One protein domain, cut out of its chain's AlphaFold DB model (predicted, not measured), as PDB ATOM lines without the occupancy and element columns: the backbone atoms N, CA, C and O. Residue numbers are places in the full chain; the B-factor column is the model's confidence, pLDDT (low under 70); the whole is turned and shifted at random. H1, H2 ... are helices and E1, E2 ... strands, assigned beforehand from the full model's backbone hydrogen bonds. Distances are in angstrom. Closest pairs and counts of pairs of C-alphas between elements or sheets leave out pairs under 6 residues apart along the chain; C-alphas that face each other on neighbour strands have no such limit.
ATOM      1  N   PHE A  19      38.328  26.557  40.504       96.38
ATOM      2  CA  PHE A  19      37.332  26.161  39.517       96.38
ATOM      3  C   PHE A  19      36.091  27.028  39.655       96.38
ATOM      4  O   PHE A  19      35.744  27.446  40.758       96.38
ATOM      5  N   ALA A  20      35.402  27.281  38.543       95.25
ATOM      6  CA  ALA A  20      34.114  27.967  38.586       95.25
ATOM      7  C   ALA A  20      33.118  27.155  39.427       95.25
ATOM      8  O   ALA A  20      32.928  25.964  39.164       95.25
ATOM      9  N   GLU A  21      32.479  27.779  40.422       95.25
ATOM     10  CA  GLU A  21      31.455  27.094  41.211       95.25
ATOM     11  C   GLU A  21      30.256  26.722  40.319       95.25
ATOM     12  O   GLU A  21      29.569  27.620  39.828       95.25
ATOM     13  N   PRO A  22      29.940  25.425  40.122       92.06
ATOM     14  CA  PRO A  22      28.898  25.027  39.176       92.06
ATOM     15  C   PRO A  22      27.504  25.570  39.515       92.06
ATOM     16  O   PRO A  22      26.715  25.831  38.615       92.06
ATOM     17  N   ARG A  23      27.209  25.768  40.807       91.38
ATOM     18  CA  ARG A  23      25.925  26.307  41.289       91.38
ATOM     19  C   ARG A  23      25.748  27.798  40.991       91.38
ATOM     20  O   ARG A  23      24.620  28.275  40.964       91.38
ATOM     21  N   GLY A  24      26.849  28.522  40.797       91.81
ATOM     22  CA  GLY A  24      26.864  29.968  40.578       91.81
ATOM     23  C   GLY A  24      26.980  30.383  39.112       91.81
ATOM     24  O   GLY A  24      27.089  31.579  38.846       91.81
ATOM     25  N   LEU A  25      26.980  29.429  38.174       93.25
ATOM     26  CA  LEU A  25      27.156  29.700  36.747       93.25
ATOM     27  C   LEU A  25      26.006  30.550  36.198       93.25
ATOM     28  O   LEU A  25      24.835  30.185  36.305       93.25
ATOM     29  N   LYS A  26      26.353  31.675  35.573       94.81
ATOM     30  CA  LYS A  26      25.416  32.593  34.923       94.81
ATOM     31  C   LYS A  26      25.916  32.949  33.534       94.81
ATOM     32  O   LYS A  26      27.114  33.140  33.333       94.81
ATOM     33  N   TYR A  27      24.984  33.041  32.592       95.31
ATOM     34  CA  TYR A  27      25.260  33.573  31.264       95.31
ATOM     35  C   TYR A  27      25.426  35.093  31.330       95.31
ATOM     36  O   TYR A  27      24.708  35.770  32.071       95.31
ATOM     37  N   ARG A  28      26.370  35.615  30.552       92.69
ATOM     38  CA  ARG A  28      26.655  37.040  30.435       92.69
ATOM     39  C   ARG A  28      27.127  37.367  29.023       92.69
ATOM     40  O   ARG A  28      28.000  36.684  28.495       92.69
ATOM     41  N   THR A  29      26.598  38.445  28.462       92.56
ATOM     42  CA  THR A  29      27.108  39.079  27.242       92.56
ATOM     43  C   THR A  29      28.126  40.158  27.598       92.56
ATOM     44  O   THR A  29      28.058  40.767  28.672       92.56
ATOM     45  N   PHE A  30      29.090  40.379  26.712       88.88
ATOM     46  CA  PHE A  30      30.113  41.402  26.868       88.88
ATOM     47  C   PHE A  30      30.003  42.385  25.709       88.88
ATOM     48  O   PHE A  30      29.962  41.977  24.553       88.88
ATOM     49  N   ASP A  31      29.955  43.676  26.028       76.38
ATOM     50  CA  ASP A  31      29.973  44.716  25.008       76.38
ATOM     51  C   ASP A  31      31.392  44.875  24.444       76.38
ATOM     52  O   ASP A  31      32.387  44.806  25.171       76.38
ATOM     53  N   ASP A  32      31.462  45.109  23.134       63.84
ATOM     54  CA  ASP A  32      32.624  44.966  22.243       63.84
ATOM     55  C   ASP A  32      33.916  45.731  22.599       63.84
ATOM     56  O   ASP A  32      34.905  45.594  21.883       63.84
ATOM     57  N   HIS A  33      33.953  46.541  23.658       56.91
ATOM     58  CA  HIS A  33      34.894  47.664  23.702       56.91
ATOM     59  C   HIS A  33      36.125  47.518  24.591       56.91
ATOM     60  O   HIS A  33      37.125  48.143  24.266       56.91
ATOM     61  N   PHE A  34      36.135  46.700  25.643       54.53
ATOM     62  CA  PHE A  34      37.377  46.252  26.297       54.53
ATOM     63  C   PHE A  34      37.013  45.364  27.483       54.53
ATOM     64  O   PHE A  34      36.395  45.822  28.444       54.53
ATOM     65  N   CYS A  35      37.435  44.103  27.466       65.31
ATOM     66  CA  CYS A  35      37.394  43.278  28.662       65.31
ATOM     67  C   CYS A  35      38.822  43.049  29.144       65.31
ATOM     68  O   CYS A  35      39.614  42.397  28.463       65.31
ATOM     69  N   ASP A  36      39.159  43.567  30.326       84.00
ATOM     70  CA  ASP A  36      40.368  43.128  31.016       84.00
ATOM     71  C   ASP A  36      40.210  41.638  31.350       84.00
ATOM     72  O   ASP A  36      39.514  41.255  32.294       84.00
ATOM     73  N   LEU A  37      40.869  40.792  30.555       88.06
ATOM     74  CA  LEU A  37      40.774  39.335  30.636       88.06
ATOM     75  C   LEU A  37      41.130  38.801  32.032       88.06
ATOM     76  O   LEU A  37      40.662  37.729  32.427       88.06
ATOM     77  N   LYS A  38      41.939  39.536  32.810       85.25
ATOM     78  CA  LYS A  38      42.290  39.147  34.183       85.25
ATOM     79  C   LYS A  38      41.111  39.319  35.144       85.25
ATOM     80  O   LYS A  38      40.979  38.508  36.068       85.25
ATOM     81  N   LYS A  39      40.238  40.305  34.899       89.19
ATOM     82  CA  LYS A  39      39.042  40.615  35.703       89.19
ATOM     83  C   LYS A  39      37.832  39.736  35.388       89.19
ATOM     84  O   LYS A  39      36.888  39.734  36.171       89.19
ATOM     85  N   LEU A  40      37.857  38.971  34.295       92.19
ATOM     86  CA  LEU A  40      36.826  37.967  34.005       92.19
ATOM     87  C   LEU A  40      36.662  36.993  35.174       92.19
ATOM     88  O   LEU A  40      37.658  36.603  35.789       92.19
ATOM     89  N   HIS A  41      35.449  36.541  35.478       94.75
ATOM     90  CA  HIS A  41      35.296  35.508  36.500       94.75
ATOM     91  C   HIS A  41      35.697  34.126  35.948       94.75
ATOM     92  O   HIS A  41      35.982  33.958  34.755       94.75
ATOM     93  N   HIS A  42      35.790  33.100  36.798       95.12
ATOM     94  CA  HIS A  42      36.061  31.752  36.293       95.12
ATOM     95  C   HIS A  42      34.861  31.239  35.507       95.12
ATOM     96  O   HIS A  42      33.723  31.286  35.966       95.12
ATOM     97  N   GLY A  43      35.131  30.748  34.305       95.69
ATOM     98  CA  GLY A  43      34.088  30.417  33.358       95.69
ATOM     99  C   GLY A  43      34.646  30.006  32.010       95.69
ATOM    100  O   GLY A  43      35.858  29.798  31.847       95.69
ATOM    101  N   ILE A  44      33.728  29.899  31.064       96.56
ATOM    102  CA  ILE A  44      33.979  29.592  29.666       96.56
ATOM    103  C   ILE A  44      33.366  30.693  28.802       96.56
ATOM    104  O   ILE A  44      32.274  31.170  29.099       96.56
ATOM    105  N   TYR A  45      34.078  31.106  27.763       96.06
ATOM    106  CA  TYR A  45      33.769  32.298  26.982       96.06
ATOM    107  C   TYR A  45      33.829  31.987  25.497       96.06
ATOM    108  O   TYR A  45      34.780  31.342  25.043       96.06
ATOM    109  N   ARG A  46      32.846  32.478  24.746       96.25
ATOM    110  CA  ARG A  46      32.910  32.565  23.291       96.25
ATOM    111  C   ARG A  46      33.727  33.795  22.934       96.25
ATOM    112  O   ARG A  46      33.414  34.914  23.346       96.25
ATOM    113  N   VAL A  47      34.797  33.580  22.186       95.56
ATOM    114  CA  VAL A  47      35.784  34.611  21.877       95.56
ATOM    115  C   VAL A  47      36.162  34.581  20.409       95.56
ATOM    116  O   VAL A  47      36.120  33.530  19.770       95.56
ATOM    117  N   VAL A  48      36.587  35.732  19.903       95.69
ATOM    118  CA  VAL A  48      37.239  35.872  18.603       95.69
ATOM    119  C   VAL A  48      38.694  36.248  18.844       95.69
ATOM    120  O   VAL A  48      38.986  37.272  19.462       95.69
ATOM    121  N   LEU A  49      39.601  35.397  18.374       95.12
ATOM    122  CA  LEU A  49      41.044  35.608  18.400       95.12
ATOM    123  C   LEU A  49      41.479  36.039  17.002       95.12
ATOM    124  O   LEU A  49      41.316  35.262  16.060       95.12
ATOM    125  N   LYS A  50      42.021  37.248  16.850       94.88
ATOM    126  CA  LYS A  50      42.461  37.757  15.546       94.88
ATOM    127  C   LYS A  50      43.965  37.938  15.507       94.88
ATOM    128  O   LYS A  50      44.574  38.350  16.493       94.88
ATOM    129  N   GLY A  51      44.534  37.637  14.348       93.44
ATOM    130  CA  GLY A  51      45.907  37.946  13.986       93.44
ATOM    131  C   GLY A  51      46.955  37.312  14.888       93.44
ATOM    132  O   GLY A  51      47.493  37.960  15.786       93.44
ATOM    133  N   CYS A  52      47.255  36.035  14.653       94.69
ATOM    134  CA  CYS A  52      48.287  35.325  15.405       94.69
ATOM    135  C   CYS A  52      49.677  35.907  15.097       94.69
ATOM    136  O   CYS A  52      50.197  35.728  14.001       94.69
ATOM    137  N   LYS A  53      50.289  36.586  16.072       92.81
ATOM    138  CA  LYS A  53      51.553  37.332  15.927       92.81
ATOM    139  C   LYS A  53      52.805  36.461  16.001       92.81
ATOM    140  O   LYS A  53      53.889  36.916  15.657       92.81
ATOM    141  N   ASN A  54      52.697  35.258  16.564       87.69
ATOM    142  CA  ASN A  54      53.857  34.488  17.001       87.69
ATOM    143  C   ASN A  54      53.964  33.135  16.273       87.69
ATOM    144  O   ASN A  54      53.012  32.352  16.237       87.69
ATOM    145  N   ASN A  55      55.161  32.837  15.750       90.25
ATOM    146  CA  ASN A  55      55.492  31.584  15.056       90.25
ATOM    147  C   ASN A  55      55.246  30.332  15.904       90.25
ATOM    148  O   ASN A  55      54.736  29.337  15.392       90.25
ATOM    149  N   PHE A  56      55.560  30.380  17.199       93.88
ATOM    150  CA  PHE A  56      55.317  29.281  18.125       93.88
ATOM    151  C   PHE A  56      53.836  28.891  18.127       93.88
ATOM    152  O   PHE A  56      53.497  27.743  17.842       93.88
ATOM    153  N   PHE A  57      52.925  29.836  18.377       94.69
ATOM    154  CA  PHE A  57      51.510  29.482  18.477       94.69
ATOM    155  C   PHE A  57      50.924  29.063  17.123       94.69
ATOM    156  O   PHE A  57      50.138  28.118  17.084       94.69
ATOM    157  N   ARG A  58      51.371  29.660  16.005       92.31
ATOM    158  CA  ARG A  58      50.994  29.205  14.649       92.31
ATOM    159  C   ARG A  58      51.315  27.726  14.401       92.31
ATOM    160  O   ARG A  58      50.519  27.023  13.784       92.31
ATOM    161  N   ASN A  59      52.422  27.230  14.945       89.56
ATOM    162  CA  ASN A  59      52.863  25.848  14.741       89.56
ATOM    163  C   ASN A  59      52.306  24.871  15.797       89.56
ATOM    164  O   ASN A  59      51.966  23.717  15.490       89.56
ATOM    165  N   PHE A  60      52.154  25.328  17.042       92.62
ATOM    166  CA  PHE A  60      51.863  24.472  18.197       92.62
ATOM    167  C   PHE A  60      50.460  24.647  18.799       92.62
ATOM    168  O   PHE A  60      50.132  23.940  19.753       92.62
ATOM    169  N   HIS A  61      49.585  25.498  18.243       94.00
ATOM    170  CA  HIS A  61      48.242  25.703  18.807       94.00
ATOM    171  C   HIS A  61      47.440  24.391  18.932       94.00
ATOM    172  O   HIS A  61      47.510  23.525  18.044       94.00
ATOM    173  N   PRO A  62      46.607  24.250  19.983       93.69
ATOM    174  CA  PRO A  62      45.791  23.057  20.207       93.69
ATOM    175  C   PRO A  62      44.420  23.112  19.508       93.69
ATOM    176  O   PRO A  62      43.633  22.168  19.619       93.69
ATOM    177  N   LEU A  63      44.106  24.226  18.838       94.25
ATOM    178  CA  LEU A  63      42.798  24.474  18.226       94.25
ATOM    179  C   LEU A  63      42.530  23.515  17.058       94.25
ATOM    180  O   LEU A  63      43.445  23.133  16.327       94.25
ATOM    181  N   LYS A  64      41.257  23.148  16.879       93.44
ATOM    182  CA  LYS A  64      40.786  22.291  15.785       93.44
ATOM    183  C   LYS A  64      39.577  22.914  15.112       93.44
ATOM    184  O   LYS A  64      38.647  23.329  15.798       93.44
ATOM    185  N   PHE A  65      39.554  22.876  13.788       92.19
ATOM    186  CA  PHE A  65      38.362  23.205  13.020       92.19
ATOM    187  C   PHE A  65      37.398  22.019  13.088       92.19
ATOM    188  O   PHE A  65      37.800  20.893  12.804       92.19
ATOM    189  N   THR A  66      36.148  22.227  13.507       88.38
ATOM    190  CA  THR A  66      35.164  21.140  13.620       88.38
ATOM    191  C   THR A  66      33.949  21.427  12.757       88.38
ATOM    192  O   THR A  66      33.315  22.463  12.914       88.38
ATOM    193  N   LYS A  67      33.597  20.483  11.881       82.88
ATOM    194  CA  LYS A  67      32.411  20.551  11.022       82.88
ATOM    195  C   LYS A  67      31.748  19.182  10.939       82.88
ATOM    196  O   LYS A  67      32.424  18.173  10.735       82.88
ATOM    197  N   SER A  68      30.430  19.138  11.143       76.88
ATOM    198  CA  SER A  68      29.622  17.909  11.070       76.88
ATOM    199  C   SER A  68      30.209  16.743  11.892       76.88
ATOM    200  O   SER A  68      30.389  15.634  11.390       76.88
ATOM    201  N   ASN A  69      30.561  17.006  13.158       79.06
ATOM    202  CA  ASN A  69      31.200  16.061  14.093       79.06
ATOM    203  C   ASN A  69      32.581  15.515  13.682       79.06
ATOM    204  O   ASN A  69      33.080  14.580  14.313       79.06
ATOM    205  N   ARG A  70      33.230  16.089  12.663       82.69
ATOM    206  CA  ARG A  70      34.633  15.811  12.339       82.69
ATOM    207  C   ARG A  70      35.502  16.994  12.718       82.69
ATOM    208  O   ARG A  70      35.142  18.130  12.434       82.69
ATOM    209  N   SER A  71      36.637  16.708  13.343       89.69
ATOM    210  CA  SER A  71      37.613  17.716  13.749       89.69
ATOM    211  C   SER A  71      38.896  17.562  12.947       89.69
ATOM    212  O   SER A  71      39.423  16.456  12.821       89.69
ATOM    213  N   PHE A  72      39.417  18.684  12.480       91.69
ATOM    214  CA  PHE A  72      40.562  18.796  11.597       91.69
ATOM    215  C   PHE A  72      41.643  19.649  12.264       91.69
ATOM    216  O   PHE A  72      41.351  20.661  12.910       91.69
ATOM    217  N   LEU A  73      42.895  19.212  12.142       91.75
ATOM    218  CA  LEU A  73      44.047  20.059  12.438       91.75
ATOM    219  C   LEU A  73      44.231  21.011  11.261       91.75
ATOM    220  O   LEU A  73      44.125  20.576  10.118       91.75
ATOM    221  N   PHE A  74      44.518  22.271  11.551       93.75
ATOM    222  CA  PHE A  74      44.679  23.308  10.540       93.75
ATOM    223  C   PHE A  74      45.938  24.123  10.818       93.75
ATOM    224  O   PHE A  74      46.379  24.181  11.971       93.75
ATOM    225  N   LYS A  75      46.527  24.687   9.766       93.19
ATOM    226  CA  LYS A  75      47.579  25.697   9.849       93.19
ATOM    227  C   LYS A  75      46.941  27.055  10.132       93.19
ATOM    228  O   LYS A  75      45.895  27.362   9.572       93.19
ATOM    229  N   LEU A  76      47.568  27.824  11.014       93.12
ATOM    230  CA  LEU A  76      47.116  29.151  11.413       93.12
ATOM    231  C   LEU A  76      48.017  30.225  10.799       93.12
ATOM    232  O   LEU A  76      49.241  30.110  10.891       93.12
ATOM    233  N   ASP A  77      47.416  31.275  10.248       90.44
ATOM    234  CA  ASP A  77      48.104  32.421   9.648       90.44
ATOM    235  C   ASP A  77      47.864  33.739  10.422       90.44
ATOM    236  O   ASP A  77      46.983  33.858  11.274       90.44
ATOM    237  N   GLU A  78      48.671  34.758  10.128       90.00
ATOM    238  CA  GLU A  78      48.621  36.109  10.705       90.00
ATOM    239  C   GLU A  78      47.350  36.881  10.350       90.00
ATOM    240  O   GLU A  78      47.007  37.843  11.031       90.00
ATOM    241  N   LYS A  79      46.653  36.496   9.279       91.06
ATOM    242  CA  LYS A  79      45.409  37.150   8.844       91.06
ATOM    243  C   LYS A  79      44.159  36.449   9.366       91.06
ATOM    244  O   LYS A  79      43.057  36.968   9.198       91.06
ATOM    245  N   ASP A  80      44.323  35.294  10.006       93.00
ATOM    246  CA  ASP A  80      43.195  34.490  10.441       93.00
ATOM    247  C   ASP A  80      42.473  35.116  11.637       93.00
ATOM    248  O   ASP A  80      43.061  35.734  12.534       93.00
ATOM    249  N   SER A  81      41.162  34.892  11.654       94.56
ATOM    250  CA  SER A  81      40.272  35.198  12.766       94.56
ATOM    251  C   SER A  81      39.574  33.915  13.193       94.56
ATOM    252  O   SER A  81      38.890  33.274  12.396       94.56
ATOM    253  N   ILE A  82      39.743  33.534  14.457       95.12
ATOM    254  CA  ILE A  82      39.214  32.287  15.005       95.12
ATOM    255  C   ILE A  82      38.136  32.610  16.023       95.12
ATOM    256  O   ILE A  82      38.428  33.118  17.104       95.12
ATOM    257  N   GLU A  83      36.902  32.235  15.712       95.69
ATOM    258  CA  GLU A  83      35.845  32.175  16.710       95.69
ATOM    259  C   GLU A  83      35.878  30.818  17.420       95.69
ATOM    260  O   GLU A  83      35.862  29.758  16.788       95.69
ATOM    261  N   THR A  84      35.972  30.826  18.746       96.06
ATOM    262  CA  THR A  84      36.061  29.595  19.531       96.06
ATOM    263  C   THR A  84      35.556  29.790  20.957       96.06
ATOM    264  O   THR A  84      35.204  30.891  21.371       96.06
ATOM    265  N   ILE A  85      35.517  28.699  21.718       96.06
ATOM    266  CA  ILE A  85      35.094  28.682  23.113       96.06
ATOM    267  C   ILE A  85      36.299  28.302  23.975       96.06
ATOM    268  O   ILE A  85      36.844  27.206  23.825       96.06
ATOM    269  N   LEU A  86      36.700  29.185  24.893       97.06
ATOM    270  CA  LEU A  86      37.851  28.996  25.780       97.06
ATOM    271  C   LEU A  86      37.476  29.197  27.242       97.06
ATOM    272  O   LEU A  86      36.677  30.063  27.588       97.06
ATOM    273  N   HIS A  87      38.114  28.442  28.132       97.31
ATOM    274  CA  HIS A  87      38.073  28.771  29.555       97.31
ATOM    275  C   HIS A  87      38.914  30.022  29.855       97.31
ATOM    276  O   HIS A  87      39.870  30.311  29.134       97.31
ATOM    277  N   LYS A  88      38.617  30.730  30.959       95.94
ATOM    278  CA  LYS A  88      39.375  31.932  31.387       95.94
ATOM    279  C   LYS A  88      40.896  31.728  31.338       95.94
ATOM    280  O   LYS A  88      41.625  32.580  30.848       95.94
ATOM    281  N   ASN A  89      41.384  30.614  31.873       96.12
ATOM    282  CA  ASN A  89      42.811  30.286  31.928       96.12
ATOM    283  C   ASN A  89      43.441  30.142  30.530       96.12
ATOM    284  O   ASN A  89      44.548  30.629  30.320       96.12
ATOM    285  N   GLU A  90      42.745  29.517  29.577       97.25
ATOM    286  CA  GLU A  90      43.167  29.435  28.174       97.25
ATOM    287  C   GLU A  90      43.154  30.799  27.515       97.25
ATOM    288  O   GLU A  90      44.124  31.170  26.872       97.25
ATOM    289  N   LEU A  91      42.082  31.562  27.718       95.56
ATOM    290  CA  LEU A  91      41.943  32.901  27.170       95.56
ATOM    291  C   LEU A  91      43.093  33.810  27.621       95.56
ATOM    292  O   LEU A  91      43.768  34.418  26.795       95.56
ATOM    293  N   VAL A  92      43.378  33.831  28.926       95.19
ATOM    294  CA  VAL A  92      44.507  34.581  29.491       95.19
ATOM    295  C   VAL A  92      45.834  34.075  28.920       95.19
ATOM    296  O   VAL A  92      46.652  34.887  28.497       95.19
ATOM    297  N   ALA A  93      46.049  32.757  28.865       95.81
ATOM    298  CA  ALA A  93      47.304  32.182  28.378       95.81
ATOM    299  C   ALA A  93      47.543  32.423  26.880       95.81
ATOM    300  O   ALA A  93      48.678  32.675  26.484       95.81
ATOM    301  N   TYR A  94      46.499  32.339  26.055       95.69
ATOM    302  CA  TYR A  94      46.613  32.446  24.604       95.69
ATOM    303  C   TYR A  94      46.570  33.893  24.114       95.69
ATOM    304  O   TYR A  94      47.108  34.171  23.048       95.69
ATOM    305  N   SER A  95      45.995  34.820  24.888       94.19
ATOM    306  CA  SER A  95      45.828  36.226  24.485       94.19
ATOM    307  C   SER A  95      47.113  36.896  23.994       94.19
ATOM    308  O   SER A  95      47.077  37.638  23.016       94.19
ATOM    309  N   LYS A  96      48.265  36.577  24.601       94.44
ATOM    310  CA  LYS A  96      49.570  37.138  24.218       94.44
ATOM    311  C   LYS A  96      50.009  36.796  22.789       94.44
ATOM    312  O   LYS A  96      50.866  37.482  22.244       94.44
ATOM    313  N   TYR A  97      49.445  35.747  22.185       95.56
ATOM    314  CA  TYR A  97      49.792  35.317  20.830       95.56
ATOM    315  C   TYR A  97      48.972  36.013  19.741       95.56
ATOM    316  O   TYR A  97      49.286  35.839  18.568       95.56
ATOM    317  N   PHE A  98      47.948  36.790  20.098       94.94
ATOM    318  CA  PHE A  98      47.019  37.404  19.148       94.94
ATOM    319  C   PHE A  98      47.114  38.937  19.155       94.94
ATOM    320  O   PHE A  98      47.612  39.561  20.102       94.94
ATOM    321  N   SER A  99      46.690  39.565  18.060       93.62
ATOM    322  CA  SER A  99      46.598  41.021  17.944       93.62
ATOM    323  C   SER A  99      45.409  41.588  18.676       93.62
ATOM    324  O   SER A  99      45.555  42.587  19.380       93.62
ATOM    325  N   GLU A 100      44.287  40.899  18.578       92.62
ATOM    326  CA  GLU A 100      43.033  41.301  19.179       92.62
ATOM    327  C   GLU A 100      42.346  40.069  19.765       92.62
ATOM    328  O   GLU A 100      42.327  38.989  19.165       92.62
ATOM    329  N   VAL A 101      41.770  40.244  20.950       93.19
ATOM    330  CA  VAL A 101      40.938  39.244  21.607       93.19
ATOM    331  C   VAL A 101      39.626  39.908  21.967       93.19
ATOM    332  O   VAL A 101      39.586  40.803  22.809       93.19
ATOM    333  N   LYS A 102      38.552  39.441  21.343       93.31
ATOM    334  CA  LYS A 102      37.199  39.925  21.585       93.31
ATOM    335  C   LYS A 102      36.410  38.860  22.332       93.31
ATOM    336  O   LYS A 102      36.316  37.726  21.868       93.31
ATOM    337  N   VAL A 103      35.843  39.218  23.478       94.19
ATOM    338  CA  VAL A 103      34.936  38.350  24.240       94.19
ATOM    339  C   VAL A 103      33.512  38.713  23.845       94.19
ATOM    340  O   VAL A 103      33.141  39.870  23.980       94.19
ATOM    341  N   ILE A 104      32.747  37.748  23.330       93.88
ATOM    342  CA  ILE A 104      31.365  37.964  22.873       93.88
ATOM    343  C   ILE A 104      30.402  37.720  24.038       93.88
ATOM    344  O   ILE A 104      29.636  38.586  24.452       93.88
ATOM    345  N   ASP A 105      30.458  36.514  24.590       95.06
ATOM    346  CA  ASP A 105      29.632  36.083  25.706       95.06
ATOM    347  C   ASP A 105      30.353  34.995  26.511       95.06
ATOM    348  O   ASP A 105      31.443  34.528  26.156       95.06
ATOM    349  N   GLY A 106      29.778  34.616  27.646       95.00
ATOM    350  CA  GLY A 106      30.312  33.536  28.455       95.00
ATOM    351  C   GLY A 106      29.363  33.046  29.530       95.00
ATOM    352  O   GLY A 106      28.352  33.668  29.851       95.00
ATOM    353  N   ILE A 107      29.725  31.901  30.097       95.56
ATOM    354  CA  ILE A 107      29.108  31.331  31.288       95.56
ATOM    355  C   ILE A 107      30.163  31.372  32.388       95.56
ATOM    356  O   ILE A 107      31.177  30.669  32.318       95.56
ATOM    357  N   GLU A 108      29.925  32.202  33.397       95.25
ATOM    358  CA  GLU A 108      30.886  32.488  34.458       95.25
ATOM    359  C   GLU A 108      30.265  32.331  35.849       95.25
ATOM    360  O   GLU A 108      29.057  32.485  36.025       95.25
ATOM    361  N   SER A 109      31.092  32.023  36.849       96.25
ATOM    362  CA  SER A 109      30.709  32.067  38.260       96.25
ATOM    363  C   SER A 109      31.554  33.098  38.992       96.25
ATOM    364  O   SER A 109      32.781  33.062  38.910       96.25
ATOM    365  N   LYS A 110      30.897  33.981  39.755       95.06
ATOM    366  CA  LYS A 110      31.565  34.973  40.621       95.06
ATOM    367  C   LYS A 110      32.359  34.318  41.754       95.06
ATOM    368  O   LYS A 110      33.280  34.925  42.289       95.06
ATOM    369  N   THR A 111      31.980  33.101  42.124       96.56
ATOM    370  CA  THR A 111      32.589  32.314  43.192       96.56
ATOM    371  C   THR A 111      33.380  31.151  42.620       96.56
ATOM    372  O   THR A 111      33.103  30.622  41.534       96.56
ATOM    373  N   THR A 112      34.386  30.743  43.382       96.81
ATOM    374  CA  THR A 112      35.319  29.698  42.997       96.81
ATOM    375  C   THR A 112      35.321  28.597  44.047       96.81
ATOM    376  O   THR A 112      35.031  28.826  45.222       96.81
ATOM    377  N   ILE A 113      35.626  27.379  43.613       96.81
ATOM    378  CA  ILE A 113      35.811  26.223  44.488       96.81
ATOM    379  C   ILE A 113      37.113  25.514  44.133       96.81
ATOM    380  O   ILE A 113      37.570  25.557  42.993       96.81
ATOM    381  N   ARG A 114      37.672  24.767  45.084       95.94
ATOM    382  CA  ARG A 114      38.697  23.765  44.761       95.94
ATOM    383  C   ARG A 114      38.045  22.558  44.102       95.94
ATOM    384  O   ARG A 114      36.915  22.201  44.439       95.94
ATOM    385  N   HIS A 115      38.770  21.872  43.220       95.56
ATOM    386  CA  HIS A 115      38.248  20.644  42.627       95.56
ATOM    387  C   HIS A 115      37.960  19.595  43.730       95.56
ATOM    388  O   HIS A 115      38.894  19.185  44.430       95.56
TER     389      HIS A 115
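Overview. This is residues 19 to 115 of the 426 residues of an uncharacterized protein of Halomonas sp. BC04 (UniProt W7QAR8). A twisted sheet of four strands curls round the short helix H2, and a small hairpin, E3 and E4, is set apart from that sheet. Helix H1 lies beyond one end of E2; E7 lies beyond the opposite end of the sheet, beside residues 19 to 20. The printed part has 97 residues, with two named helices and seven named strands in the order E1, E2, H1, E3, E4, E5, H2, E6, E7; the larger sheet runs E1, E6, E2, E5, antiparallel. The class is mixed, and the whole is compact, with a radius of gyration of the C-alphas of 14.2 A and spans of 38 by 32 by 23 A.

Arrangement. E1, residues 26 to 29, is an edge strand antiparallel to E6, residues 98 to 109; N 28 and O 106 are within hydrogen-bond range, 2.9 A. E2, residues 42 to 52, is antiparallel to E6, with N 46 and O 105 at 2.9 A. E2 bends by 69 degrees at residue 46, E6 by 72 degrees at residue 105. H1, residues 55 to 60, is not on this sheet. E3, residues 65 to 67, and E4, residues 70 to 72, form an antiparallel hairpin, with N 67 and O 70 at 2.9 A. E5, residues 81 to 87, is antiparallel to E2, with N 47 and O 84 at 2.8 A. H2, residues 88 to 95, is on the sheet; its closest C-alphas to E2 are those of Lys 88 and Gly 43, 5.8 A. E5, H2 and E6 form a split strand-helix-strand unit, its strands running the same way with E2 between them; the crossover is right-handed. E7, residues 112 to 114, pairs with no named strand. In H1 and H2 every O i to N i+4 pair is within hydrogen-bond range.

Along the chain. E1 begins at C-alpha 26 (25.416, 32.593, 34.923). E2 measures 24.5 A, E5 18.1 A and E6 25.7 A. E7 ends at C-alpha 114 (38.697, 23.765, 44.761).

Size, cuts and confidence. The farthest C-alphas, those of Arg 23 and Asn 55, are 39.9 A apart. The printed part has no cut. The link E1 to E2 is long, 12 residues; within it residues 32 to 35 have pLDDT under 70.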